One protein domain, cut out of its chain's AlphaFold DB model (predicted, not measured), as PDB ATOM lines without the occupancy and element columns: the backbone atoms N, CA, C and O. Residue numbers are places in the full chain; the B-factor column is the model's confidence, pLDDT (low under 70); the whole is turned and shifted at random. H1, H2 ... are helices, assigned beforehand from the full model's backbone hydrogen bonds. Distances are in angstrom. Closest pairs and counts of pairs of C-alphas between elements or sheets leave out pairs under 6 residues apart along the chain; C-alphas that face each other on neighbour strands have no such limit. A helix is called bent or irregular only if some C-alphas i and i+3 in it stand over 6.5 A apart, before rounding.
ATOM      1  N   SER A  49      21.510  36.378  -4.632       80.56
ATOM      2  CA  SER A  49      21.465  34.922  -4.774       80.56
ATOM      3  C   SER A  49      22.674  34.375  -5.533       80.56
ATOM      4  O   SER A  49      23.315  33.426  -5.074       80.56
ATOM      5  N   TYR A  50      23.044  35.013  -6.648       83.81
ATOM      6  CA  TYR A  50      24.249  34.683  -7.408       83.81
ATOM      7  C   TYR A  50      25.512  34.797  -6.543       83.81
ATOM      8  O   TYR A  50      26.307  33.857  -6.480       83.81
ATOM      9  N   LEU A  51      25.685  35.919  -5.837       85.12
ATOM     10  CA  LEU A  51      26.870  36.165  -5.010       85.12
ATOM     11  C   LEU A  51      26.994  35.146  -3.876       85.12
ATOM     12  O   LEU A  51      28.071  34.587  -3.666       85.12
ATOM     13  N   VAL A  52      25.892  34.855  -3.181       81.12
ATOM     14  CA  VAL A  52      25.873  33.852  -2.112       81.12
ATOM     15  C   VAL A  52      26.226  32.468  -2.654       81.12
ATOM     16  O   VAL A  52      27.054  31.775  -2.067       81.12
ATOM     17  N   MET A  53      25.660  32.078  -3.799       83.25
ATOM     18  CA  MET A  53      25.971  30.796  -4.426       83.25
ATOM     19  C   MET A  53      27.456  30.703  -4.806       83.25
ATOM     20  O   MET A  53      28.101  29.700  -4.503       83.25
ATOM     21  N   VAL A  54      28.042  31.764  -5.373       84.69
ATOM     22  CA  VAL A  54      29.485  31.828  -5.663       84.69
ATOM     23  C   VAL A  54      30.323  31.658  -4.391       84.69
ATOM     24  O   VAL A  54      31.291  30.892  -4.408       84.69
ATOM     25  N   VAL A  55      29.964  32.326  -3.291       84.56
ATOM     26  CA  VAL A  55      30.679  32.220  -2.005       84.56
ATOM     27  C   VAL A  55      30.615  30.796  -1.452       84.56
ATOM     28  O   VAL A  55      31.654  30.225  -1.120       84.56
ATOM     29  N   VAL A  56      29.424  30.194  -1.406       81.81
ATOM     30  CA  VAL A  56      29.223  28.829  -0.887       81.81
ATOM     31  C   VAL A  56      30.020  27.812  -1.699       81.81
ATOM     32  O   VAL A  56      30.642  26.920  -1.127       81.81
ATOM     33  N   ILE A  57      30.056  27.960  -3.023       83.06
ATOM     34  CA  ILE A  57      30.793  27.050  -3.903       83.06
ATOM     35  C   ILE A  57      32.296  27.145  -3.666       83.06
ATOM     36  O   ILE A  57      32.950  26.111  -3.550       83.06
ATOM     37  N   HIS A  58      32.851  28.354  -3.551       83.12
ATOM     38  CA  HIS A  58      34.273  28.512  -3.237       83.12
ATOM     39  C   HIS A  58      34.609  27.967  -1.853       83.12
ATOM     40  O   HIS A  58      35.654  27.344  -1.687       83.12
ATOM     41  N   TRP A  59      33.730  28.173  -0.873       81.12
ATOM     42  CA  TRP A  59      33.926  27.659   0.476       81.12
ATOM     43  C   TRP A  59      33.904  26.126   0.505       81.12
ATOM     44  O   TRP A  59      34.838  25.503   1.011       81.12
ATOM     45  N   ALA A  60      32.906  25.511  -0.137       81.44
ATOM     46  CA  ALA A  60      32.825  24.063  -0.299       81.44
ATOM     47  C   ALA A  60      34.048  23.519  -1.052       81.44
ATOM     48  O   ALA A  60      34.663  22.542  -0.635       81.44
ATOM     49  N   GLN A  61      34.464  24.177  -2.134       76.94
ATOM     50  CA  GLN A  61      35.647  23.769  -2.880       76.94
ATOM     51  C   GLN A  61      36.924  23.879  -2.037       76.94
ATOM     52  O   GLN A  61      37.740  22.961  -2.077       76.94
ATOM     53  N   ALA A  62      37.111  24.970  -1.289       78.56
ATOM     54  CA  ALA A  62      38.266  25.164  -0.413       78.56
ATOM     55  C   ALA A  62      38.371  24.033   0.615       78.56
ATOM     56  O   ALA A  62      39.457  23.497   0.815       78.56
ATOM     57  N   PHE A  63      37.235  23.596   1.165       78.88
ATOM     58  CA  PHE A  63      37.159  22.452   2.072       78.88
ATOM     59  C   PHE A  63      37.616  21.132   1.418       78.88
ATOM     60  O   PHE A  63      38.305  20.329   2.042       78.88
ATOM     61  N   PHE A  64      37.284  20.902   0.142       72.44
ATOM     62  CA  PHE A  64      37.654  19.668  -0.567       72.44
ATOM     63  C   PHE A  64      39.047  19.692  -1.223       72.44
ATOM     64  O   PHE A  64      39.576  18.638  -1.595       72.44
ATOM     65  N   ASN A  65      39.658  20.869  -1.391       61.16
ATOM     66  CA  ASN A  65      40.880  21.035  -2.184       61.16
ATOM     67  C   ASN A  65      42.148  20.477  -1.512       61.16
ATOM     68  O   ASN A  65      43.163  20.300  -2.185       61.16
ATOM     69  N   GLU A  66      42.113  20.158  -0.217       57.00
ATOM     70  CA  GLU A  66      43.327  19.804   0.528       57.00
ATOM     71  C   GLU A  66      43.868  18.389   0.270       57.00
ATOM     72  O   GLU A  66      45.033  18.140   0.574       57.00
ATOM     73  N   LYS A  67      43.094  17.440  -0.289       55.75
ATOM     74  CA  LYS A  67      43.517  16.019  -0.242       55.75
ATOM     75  C   LYS A  67      43.591  15.222  -1.542       55.75
ATOM     76  O   LYS A  67      44.216  14.166  -1.514       55.75
ATOM     77  N   ASN A  68      43.033  15.644  -2.688       59.91
ATOM     78  CA  ASN A  68      43.151  14.810  -3.900       59.91
ATOM     79  C   ASN A  68      42.918  15.512  -5.249       59.91
ATOM     80  O   ASN A  68      41.790  15.716  -5.697       59.91
ATOM     81  N   ARG A  69      44.005  15.740  -5.998       59.53
ATOM     82  CA  ARG A  69      43.985  16.354  -7.341       59.53
ATOM     83  C   ARG A  69      43.278  15.503  -8.411       59.53
ATOM     84  O   ARG A  69      42.806  16.057  -9.401       59.53
ATOM     85  N   ARG A  70      43.184  14.175  -8.229       60.91
ATOM     86  CA  ARG A  70      42.421  13.272  -9.123       60.91
ATOM     87  C   ARG A  70      40.908  13.459  -9.005       60.91
ATOM     88  O   ARG A  70      40.211  13.260  -9.988       60.91
ATOM     89  N   LEU A  71      40.424  13.862  -7.833       65.94
ATOM     90  CA  LEU A  71      38.998  14.053  -7.561       65.94
ATOM     91  C   LEU A  71      38.564  15.517  -7.693       65.94
ATOM     92  O   LEU A  71      37.416  15.832  -7.428       65.94
ATOM     93  N   HIS A  72      39.453  16.415  -8.126       69.56
ATOM     94  CA  HIS A  72      39.170  17.850  -8.210       69.56
ATOM     95  C   HIS A  72      37.923  18.171  -9.060       69.56
ATOM     96  O   HIS A  72      37.182  19.092  -8.740       69.56
ATOM     97  N   GLU A  73      37.672  17.421 -10.136       69.69
ATOM     98  CA  GLU A  73      36.474  17.601 -10.975       69.69
ATOM     99  C   GLU A  73      35.199  17.093 -10.283       69.69
ATOM    100  O   GLU A  73      34.163  17.750 -10.347       69.69
ATOM    101  N   LEU A  74      35.290  15.974  -9.556       73.88
ATOM    102  CA  LEU A  74      34.190  15.451  -8.743       73.88
ATOM    103  C   LEU A  74      33.839  16.428  -7.613       73.88
ATOM    104  O   LEU A  74      32.674  16.753  -7.419       73.88
ATOM    105  N   TRP A  75      34.845  16.945  -6.907       76.69
ATOM    106  CA  TRP A  75      34.648  17.909  -5.827       76.69
ATOM    107  C   TRP A  75      34.117  19.253  -6.317       76.69
ATOM    108  O   TRP A  75      33.335  19.880  -5.612       76.69
ATOM    109  N   ALA A  76      34.471  19.669  -7.536       73.44
ATOM    110  CA  ALA A  76      33.854  20.831  -8.165       73.44
ATOM    111  C   ALA A  76      32.352  20.604  -8.403       73.44
ATOM    112  O   ALA A  76      31.550  21.466  -8.059       73.44
ATOM    113  N   ALA A  77      31.957  19.433  -8.912       75.81
ATOM    114  CA  ALA A  77      30.544  19.090  -9.079       75.81
ATOM    115  C   ALA A  77      29.798  19.042  -7.733       75.81
ATOM    116  O   ALA A  77      28.712  19.603  -7.613       75.81
ATOM    117  N   VAL A  78      30.403  18.446  -6.699       80.19
ATOM    118  CA  VAL A  78      29.841  18.419  -5.337       80.19
ATOM    119  C   VAL A  78      29.687  19.831  -4.768       80.19
ATOM    120  O   VAL A  78      28.637  20.149  -4.219       80.19
ATOM    121  N   ALA A  79      30.684  20.702  -4.938       80.19
ATOM    122  CA  ALA A  79      30.611  22.091  -4.488       80.19
ATOM    123  C   ALA A  79      29.473  22.859  -5.179       80.19
ATOM    124  O   ALA A  79      28.724  23.565  -4.509       80.19
ATOM    125  N   ILE A  80      29.294  22.668  -6.492       79.19
ATOM    126  CA  ILE A  80      28.180  23.248  -7.261       79.19
ATOM    127  C   ILE A  80      26.830  22.764  -6.719       79.19
ATOM    128  O   ILE A  80      25.927  23.575  -6.519       79.19
ATOM    129  N   ILE A  81      26.698  21.463  -6.437       79.75
ATOM    130  CA  ILE A  81      25.481  20.883  -5.851       79.75
ATOM    131  C   ILE A  81      25.193  21.501  -4.482       79.75
ATOM    132  O   ILE A  81      24.063  21.906  -4.226       79.75
ATOM    133  N   ILE A  82      26.207  21.621  -3.619       80.75
ATOM    134  CA  ILE A  82      26.066  22.249  -2.299       80.75
ATOM    135  C   ILE A  82      25.615  23.705  -2.445       80.75
ATOM    136  O   ILE A  82      24.685  24.116  -1.755       80.75
ATOM    137  N   GLY A  83      26.220  24.470  -3.356       81.19
ATOM    138  CA  GLY A  83      25.822  25.848  -3.652       81.19
ATOM    139  C   GLY A  83      24.357  25.972  -4.065       81.19
ATOM    140  O   GLY A  83      23.617  26.758  -3.477       81.19
ATOM    141  N   ALA A  84      23.922  25.151  -5.022       78.50
ATOM    142  CA  ALA A  84      22.545  25.151  -5.508       78.50
ATOM    143  C   ALA A  84      21.537  24.721  -4.427       78.50
ATOM    144  O   ALA A  84      20.498  25.361  -4.272       78.50
ATOM    145  N   LEU A  85      21.851  23.678  -3.647       76.56
ATOM    146  CA  LEU A  85      21.010  23.232  -2.533       76.56
ATOM    147  C   LEU A  85      20.914  24.296  -1.443       76.56
ATOM    148  O   LEU A  85      19.824  24.578  -0.962       76.56
ATOM    149  N   THR A  86      22.036  24.919  -1.084       79.69
ATOM    150  CA  THR A  86      22.070  25.991  -0.081       79.69
ATOM    151  C   THR A  86      21.242  27.180  -0.548       79.69
ATOM    152  O   THR A  86      20.499  27.759   0.238       79.69
ATOM    153  N   HIS A  87      21.312  27.510  -1.839       79.69
ATOM    154  CA  HIS A  87      20.478  28.548  -2.415       79.69
ATOM    155  C   HIS A  87      18.989  28.204  -2.357       79.69
ATOM    156  O   HIS A  87      18.222  28.953  -1.762       79.69
ATOM    157  N   GLN A  88      18.568  27.054  -2.881       74.56
ATOM    158  CA  GLN A  88      17.143  26.708  -2.907       74.56
ATOM    159  C   GLN A  88      16.544  26.456  -1.515       74.56
ATOM    160  O   GLN A  88      15.377  26.768  -1.283       74.56
ATOM    161  N   LEU A  89      17.321  25.885  -0.591       76.06
ATOM    162  CA  LEU A  89      16.825  25.445   0.714       76.06
ATOM    163  C   LEU A  89      17.081  26.434   1.844       76.06
ATOM    164  O   LEU A  89      16.540  26.234   2.922       76.06
ATOM    165  N   VAL A  90      17.934  27.441   1.666       79.12
ATOM    166  CA  VAL A  90      18.305  28.337   2.769       79.12
ATOM    167  C   VAL A  90      18.349  29.775   2.291       79.12
ATOM    168  O   VAL A  90      17.520  30.586   2.698       79.12
ATOM    169  N   THR A  91      19.292  30.112   1.414       79.88
ATOM    170  CA  THR A  91      19.599  31.523   1.162       79.88
ATOM    171  C   THR A  91      18.570  32.187   0.258       79.88
ATOM    172  O   THR A  91      18.275  33.350   0.479       79.88
ATOM    173  N   GLY A  92      17.959  31.463  -0.681       78.38
ATOM    174  CA  GLY A  92      16.822  31.934  -1.473       78.38
ATOM    175  C   GLY A  92      15.636  32.316  -0.584       78.38
ATOM    176  O   GLY A  92      15.280  33.486  -0.559       78.38
ATOM    177  N   PRO A  93      15.085  31.398   0.230       77.94
ATOM    178  CA  PRO A  93      14.014  31.719   1.176       77.94
ATOM    179  C   PRO A  93      14.358  32.866   2.141       77.94
ATOM    180  O   PRO A  93      13.529  33.738   2.385       77.94
ATOM    181  N   MET A  94      15.589  32.906   2.670       80.31
ATOM    182  CA  MET A  94      16.034  34.001   3.546       80.31
ATOM    183  C   MET A  94      16.090  35.350   2.821       80.31
ATOM    184  O   MET A  94      15.679  36.361   3.386       80.31
ATOM    185  N   LEU A  95      16.599  35.379   1.585       81.69
ATOM    186  CA  LEU A  95      16.636  36.587   0.760       81.69
ATOM    187  C   LEU A  95      15.228  37.030   0.369       81.69
ATOM    188  O   LEU A  95      14.961  38.225   0.358       81.69
ATOM    189  N   ASP A  96      14.327  36.086   0.110       79.69
ATOM    190  CA  ASP A  96      12.933  36.365  -0.226       79.69
ATOM    191  C   ASP A  96      12.213  37.035   0.953       79.69
ATOM    192  O   ASP A  96      11.593  38.087   0.811       79.69
ATOM    193  N   GLN A  97      12.419  36.513   2.165       80.62
ATOM    194  CA  GLN A  97      11.940  37.150   3.390       80.62
ATOM    195  C   GLN A  97      12.574  38.532   3.625       80.62
ATOM    196  O   GLN A  97      11.875  39.461   4.026       80.62
ATOM    197  N   LEU A  98      13.883  38.682   3.400       82.81
ATOM    198  CA  LEU A  98      14.606  39.929   3.664       82.81
ATOM    199  C   LEU A  98      14.231  41.049   2.684       82.81
ATOM    200  O   LEU A  98      14.130  42.205   3.089       82.81
ATOM    201  N   ILE A  99      14.063  40.712   1.405       82.50
ATOM    202  CA  ILE A  99      13.870  41.676   0.317       82.50
ATOM    203  C   ILE A  99      12.382  41.955   0.092       82.50
ATOM    204  O   ILE A  99      12.000  43.117  -0.040       82.50
ATOM    205  N   HIS A 100      11.538  40.918   0.093       77.75
ATOM    206  CA  HIS A 100      10.104  41.041  -0.195       77.75
ATOM    207  C   HIS A 100       9.229  41.074   1.072       77.75
ATOM    208  O   HIS A 100       8.030  41.337   0.991       77.75
ATOM    209  N   GLY A 101       9.804  40.844   2.259       74.75
ATOM    210  CA  GLY A 101       9.097  40.974   3.538       74.75
ATOM    211  C   GLY A 101       8.079  39.862   3.818       74.75
ATOM    212  O   GLY A 101       7.153  40.064   4.611       74.75
ATOM    213  N   GLU A 102       8.205  38.698   3.173       73.69
ATOM    214  CA  GLU A 102       7.301  37.570   3.409       73.69
ATOM    215  C   GLU A 102       7.359  37.106   4.877       73.69
ATOM    216  O   GLU A 102       8.421  36.911   5.464       73.69
ATOM    217  N   ARG A 103       6.192  36.891   5.501       62.72
ATOM    218  CA  ARG A 103       6.106  36.449   6.909       62.72
ATOM    219  C   ARG A 103       6.438  34.967   7.106       62.72
ATOM    220  O   ARG A 103       6.570  34.525   8.244       62.72
ATOM    221  N   THR A 104       6.536  34.195   6.026       66.25
ATOM    222  CA  THR A 104       6.726  32.740   6.057       66.25
ATOM    223  C   THR A 104       7.810  32.320   5.081       66.25
ATOM    224  O   THR A 104       7.687  32.591   3.892       66.25
ATOM    225  N   LEU A 105       8.819  31.595   5.562       60.72
ATOM    226  CA  LEU A 105       9.834  30.985   4.705       60.72
ATOM    227  C   LEU A 105       9.208  29.847   3.893       60.72
ATOM    228  O   LEU A 105       8.743  28.852   4.456       60.72
ATOM    229  N   ARG A 106       9.193  29.989   2.566       63.47
ATOM    230  CA  ARG A 106       8.746  28.942   1.643       63.47
ATOM    231  C   ARG A 106       9.955  28.280   1.004       63.47
ATOM    232  O   ARG A 106      10.700  28.902   0.258       63.47
ATOM    233  N   PHE A 107      10.127  26.994   1.283       59.72
ATOM    234  CA  PHE A 107      11.194  26.183   0.707       59.72
ATOM    235  C   PHE A 107      10.649  25.436  -0.513       59.72
ATOM    236  O   PHE A 107       9.946  24.437  -0.372       59.72
ATOM    237  N   LEU A 108      10.941  25.932  -1.718       63.09
ATOM    238  CA  LEU A 108      10.558  25.288  -2.977       63.09
ATOM    239  C   LEU A 108      11.803  24.689  -3.636       63.09
ATOM    240  O   LEU A 108      12.556  25.375  -4.320       63.09
ATOM    241  N   PHE A 109      12.018  23.390  -3.423       62.19
ATOM    242  CA  PHE A 109      13.081  22.637  -4.087       62.19
ATOM    243  C   PHE A 109      12.516  21.886  -5.294       62.19
ATOM    244  O   PHE A 109      11.675  20.999  -5.133       62.19
ATOM    245  N   ASN A 110      12.993  22.212  -6.499       67.25
ATOM    246  CA  ASN A 110      12.683  21.443  -7.702       67.25
ATOM    247  C   ASN A 110      13.932  20.671  -8.168       67.25
ATOM    248  O   ASN A 110      14.824  21.265  -8.787       67.25
ATOM    249  N   PRO A 111      14.001  19.345  -7.935       59.31
ATOM    250  CA  PRO A 111      15.149  18.535  -8.337       59.31
ATOM    251  C   PRO A 111      15.385  18.539  -9.853       59.31
ATOM    252  O   PRO A 111      16.529  18.398 -10.285       59.31
ATOM    253  N   ALA A 112      14.347  18.748 -10.672       62.88
ATOM    254  CA  ALA A 112      14.493  18.814 -12.125       62.88
ATOM    255  C   ALA A 112      15.349  20.016 -12.561       62.88
ATOM    256  O   ALA A 112      16.178  19.882 -13.461       62.88
ATOM    257  N   THR A 113      15.214  21.161 -11.883       62.16
ATOM    258  CA  THR A 113      16.002  22.372 -12.164       62.16
ATOM    259  C   THR A 113      17.482  22.162 -11.841       62.16
ATOM    260  O   THR A 113      18.349  22.545 -12.627       62.16
ATOM    261  N   LEU A 114      17.788  21.485 -10.726       63.84
ATOM    262  CA  LEU A 114      19.161  21.130 -10.354       63.84
ATOM    263  C   LEU A 114      19.800  20.197 -11.392       63.84
ATOM    264  O   LEU A 114      20.920  20.438 -11.846       63.84
ATOM    265  N   VAL A 115      19.078  19.146 -11.795       68.56
ATOM    266  CA  VAL A 115      19.549  18.191 -12.806       68.56
ATOM    267  C   VAL A 115      19.791  18.892 -14.144       68.56
ATOM    268  O   VAL A 115      20.850  18.701 -14.741       68.56
ATOM    269  N   ALA A 116      18.871  19.753 -14.588       66.44
ATOM    270  CA  ALA A 116      19.029  20.522 -15.820       66.44
ATOM    271  C   ALA A 116      20.276  21.427 -15.780       66.44
ATOM    272  O   ALA A 116      21.063  21.428 -16.729       66.44
ATOM    273  N   GLY A 117      20.510  22.131 -14.667       65.06
ATOM    274  CA  GLY A 117      21.698  22.969 -14.481       65.06
ATOM    275  C   GLY A 117      23.011  22.182 -14.543       65.06
ATOM    276  O   GLY A 117      23.954  22.598 -15.221       65.06
ATOM    277  N   LEU A 118      23.068  21.004 -13.908       66.00
ATOM    278  CA  LEU A 118      24.234  20.115 -13.972       66.00
ATOM    279  C   LEU A 118      24.478  19.593 -15.392       66.00
ATOM    280  O   LEU A 118      25.618  19.583 -15.859       66.00
ATOM    281  N   VAL A 119      23.419  19.195 -16.102       72.75
ATOM    282  CA  VAL A 119      23.513  18.750 -17.501       72.75
ATOM    283  C   VAL A 119      24.073  19.866 -18.384       72.75
ATOM    284  O   VAL A 119      25.024  19.628 -19.130       72.75
ATOM    285  N   ILE A 120      23.556  21.093 -18.260       72.00
ATOM    286  CA  ILE A 120      24.058  22.260 -19.001       72.00
ATOM    287  C   ILE A 120      25.538  22.504 -18.684       72.00
ATOM    288  O   ILE A 120      26.339  22.664 -19.606       72.00
ATOM    289  N   TYR A 121      25.927  22.467 -17.406       70.00
ATOM    290  CA  TYR A 121      27.321  22.622 -16.989       70.00
ATOM    291  C   TYR A 121      28.248  21.606 -17.671       70.00
ATOM    292  O   TYR A 121      29.260  21.992 -18.264       70.00
ATOM    293  N   TYR A 122      27.894  20.317 -17.652       70.38
ATOM    294  CA  TYR A 122      28.703  19.271 -18.279       70.38
ATOM    295  C   TYR A 122      28.756  19.395 -19.805       70.38
ATOM    296  O   TYR A 122      29.814  19.155 -20.395       70.38
ATOM    297  N   ILE A 123      27.661  19.808 -20.455       73.69
ATOM    298  CA  ILE A 123      27.643  20.078 -21.899       73.69
ATOM    299  C   ILE A 123      28.597  21.226 -22.230       73.69
ATOM    300  O   ILE A 123      29.468  21.063 -23.086       73.69
ATOM    301  N   VAL A 124      28.487  22.362 -21.537       73.06
ATOM    302  CA  VAL A 124      29.343  23.536 -21.769       73.06
ATOM    303  C   VAL A 124      30.811  23.193 -21.525       73.06
ATOM    304  O   VAL A 124      31.663  23.496 -22.363       73.06
ATOM    305  N   TYR A 125      31.112  22.492 -20.431       65.06
ATOM    306  CA  TYR A 125      32.463  22.032 -20.128       65.06
ATOM    307  C   TYR A 125      33.007  21.083 -21.207       65.06
ATOM    308  O   TYR A 125      34.131  21.256 -21.686       65.06
ATOM    309  N   GLY A 126      32.204  20.109 -21.645       70.00
ATOM    310  CA  GLY A 126      32.581  19.153 -22.684       70.00
ATOM    311  C   GLY A 126      32.811  19.812 -24.047       70.00
ATOM    312  O   GLY A 126      33.784  19.493 -24.739       70.00
ATOM    313  N   VAL A 127      31.956  20.766 -24.429       74.38
ATOM    314  CA  VAL A 127      32.117  21.572 -25.648       74.38
ATOM    315  C   VAL A 127      33.390  22.405 -25.559       74.38
ATOM    316  O   VAL A 127      34.210  22.353 -26.475       74.38
ATOM    317  N   TRP A 128      33.617  23.099 -24.444       71.38
ATOM    318  CA  TRP A 128      34.832  23.879 -24.234       71.38
ATOM    319  C   TRP A 128      36.096  23.017 -24.336       71.38
ATOM    320  O   TRP A 128      37.022  23.364 -25.074       71.38
ATOM    321  N   TYR A 129      36.119  21.863 -23.667       71.06
ATOM    322  CA  TYR A 129      37.246  20.935 -23.718       71.06
ATOM    323  C   TYR A 129      37.526  20.474 -25.152       71.06
ATOM    324  O   TYR A 129      38.678  20.425 -25.583       71.06
ATOM    325  N   ARG A 130      36.484  20.190 -25.942       73.94
ATOM    326  CA  ARG A 130      36.645  19.809 -27.352       73.94
ATOM    327  C   ARG A 130      37.110  20.975 -28.222       73.94
ATOM    328  O   ARG A 130      37.970  20.765 -29.068       73.94
ATOM    329  N   VAL A 131      36.584  22.181 -28.039       72.56
ATOM    330  CA  VAL A 131      36.911  23.343 -28.883       72.56
ATOM    331  C   VAL A 131      38.304  23.889 -28.565       72.56
ATOM    332  O   VAL A 131      39.111  24.108 -29.469       72.56
ATOM    333  N   VAL A 132      38.615  24.079 -27.285       66.88
ATOM    334  CA  VAL A 132      39.879  24.672 -26.832       66.88
ATOM    335  C   VAL A 132      40.967  23.613 -26.684       66.88
ATOM    336  O   VAL A 132      42.105  23.844 -27.090       66.88
ATOM    337  N   GLY A 133      40.627  22.417 -26.198       56.53
ATOM    338  CA  GLY A 133      41.575  21.307 -26.085       56.53
ATOM    339  C   GLY A 133      42.055  20.776 -27.438       56.53
ATOM    340  O   GLY A 133      43.206  20.358 -27.547       56.53
TER     341      GLY A 133
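What this domain is: This is residues 49 to 133 of the 140 residues of an uncharacterized protein of Cytophagales bacterium (UniProt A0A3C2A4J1). A long bent helix, H2, makes the backbone of the picture; H1 packs on its first arm, H2a, as a helical hairpin, and past the second arm, H2b, the chain folds back so that H3 runs beside H2a at a distance, coming close near Leu 114. The second half of H3, residues 123 to 133, sticks out free. The printed part has 85 residues, with three named helices in the order H1, H2, H3 and no named strand, and its class is all helix. It is loose, with a radius of gyration of the C-alphas of 15.3 A, and elongated, spanning 50 by 28 by 19 A.

Where its parts are: Find C-alpha 49 at (21.465, 34.922, -4.774); from there H1 runs through residues 49 to 64, 22.6 A long. H2, residues 72 to 100, was assigned as one helix by its hydrogen bonds but is bent, with C-alphas 89 and 92 6.8 A apart. Its arm H2a, residues 72 to 89, begins at (39.170, 17.850, -8.210) and is 25.2 A long; H2b, residues 92 to 100, is 11.4 A long. H3, residues 111 to 133, is 32.0 A long and ends at (41.575, 21.307, -26.085).

How they stand to each other: Look at Ile 57 and Ala 79, the closest C-alphas of H1 and H2a, 5.0 A apart: the two touch as a hairpin, opposite ways at a steep tilt of 40 degrees. H2a and H2b stand at a steep tilt of 43 degrees. H1 and H2b are close but not clearly touching; their closest C-alphas, Ser 49 and Gly 92, are 6.4 A apart. H2a and H3 are also close but not clearly touching, with closest C-alphas Ala 84 and Leu 114 at 7.1 A; they run opposite ways at a shallow tilt of 33 degrees, only just short of steep. H3 is apart from H1 and from H2b. In H1, H2a, H2b and H3 every O i to N i+4 pair is within hydrogen-bond range.

The domain as a whole: The C-alphas farthest apart, Arg 103 and Gly 133, are 50.8 A apart. The printed part has no cut, and both links are short. Mean pLDDT of the printed part is 73.0; look for values under 70 at residues 65 to 73, 103 to 118, 125 and 132 to 133.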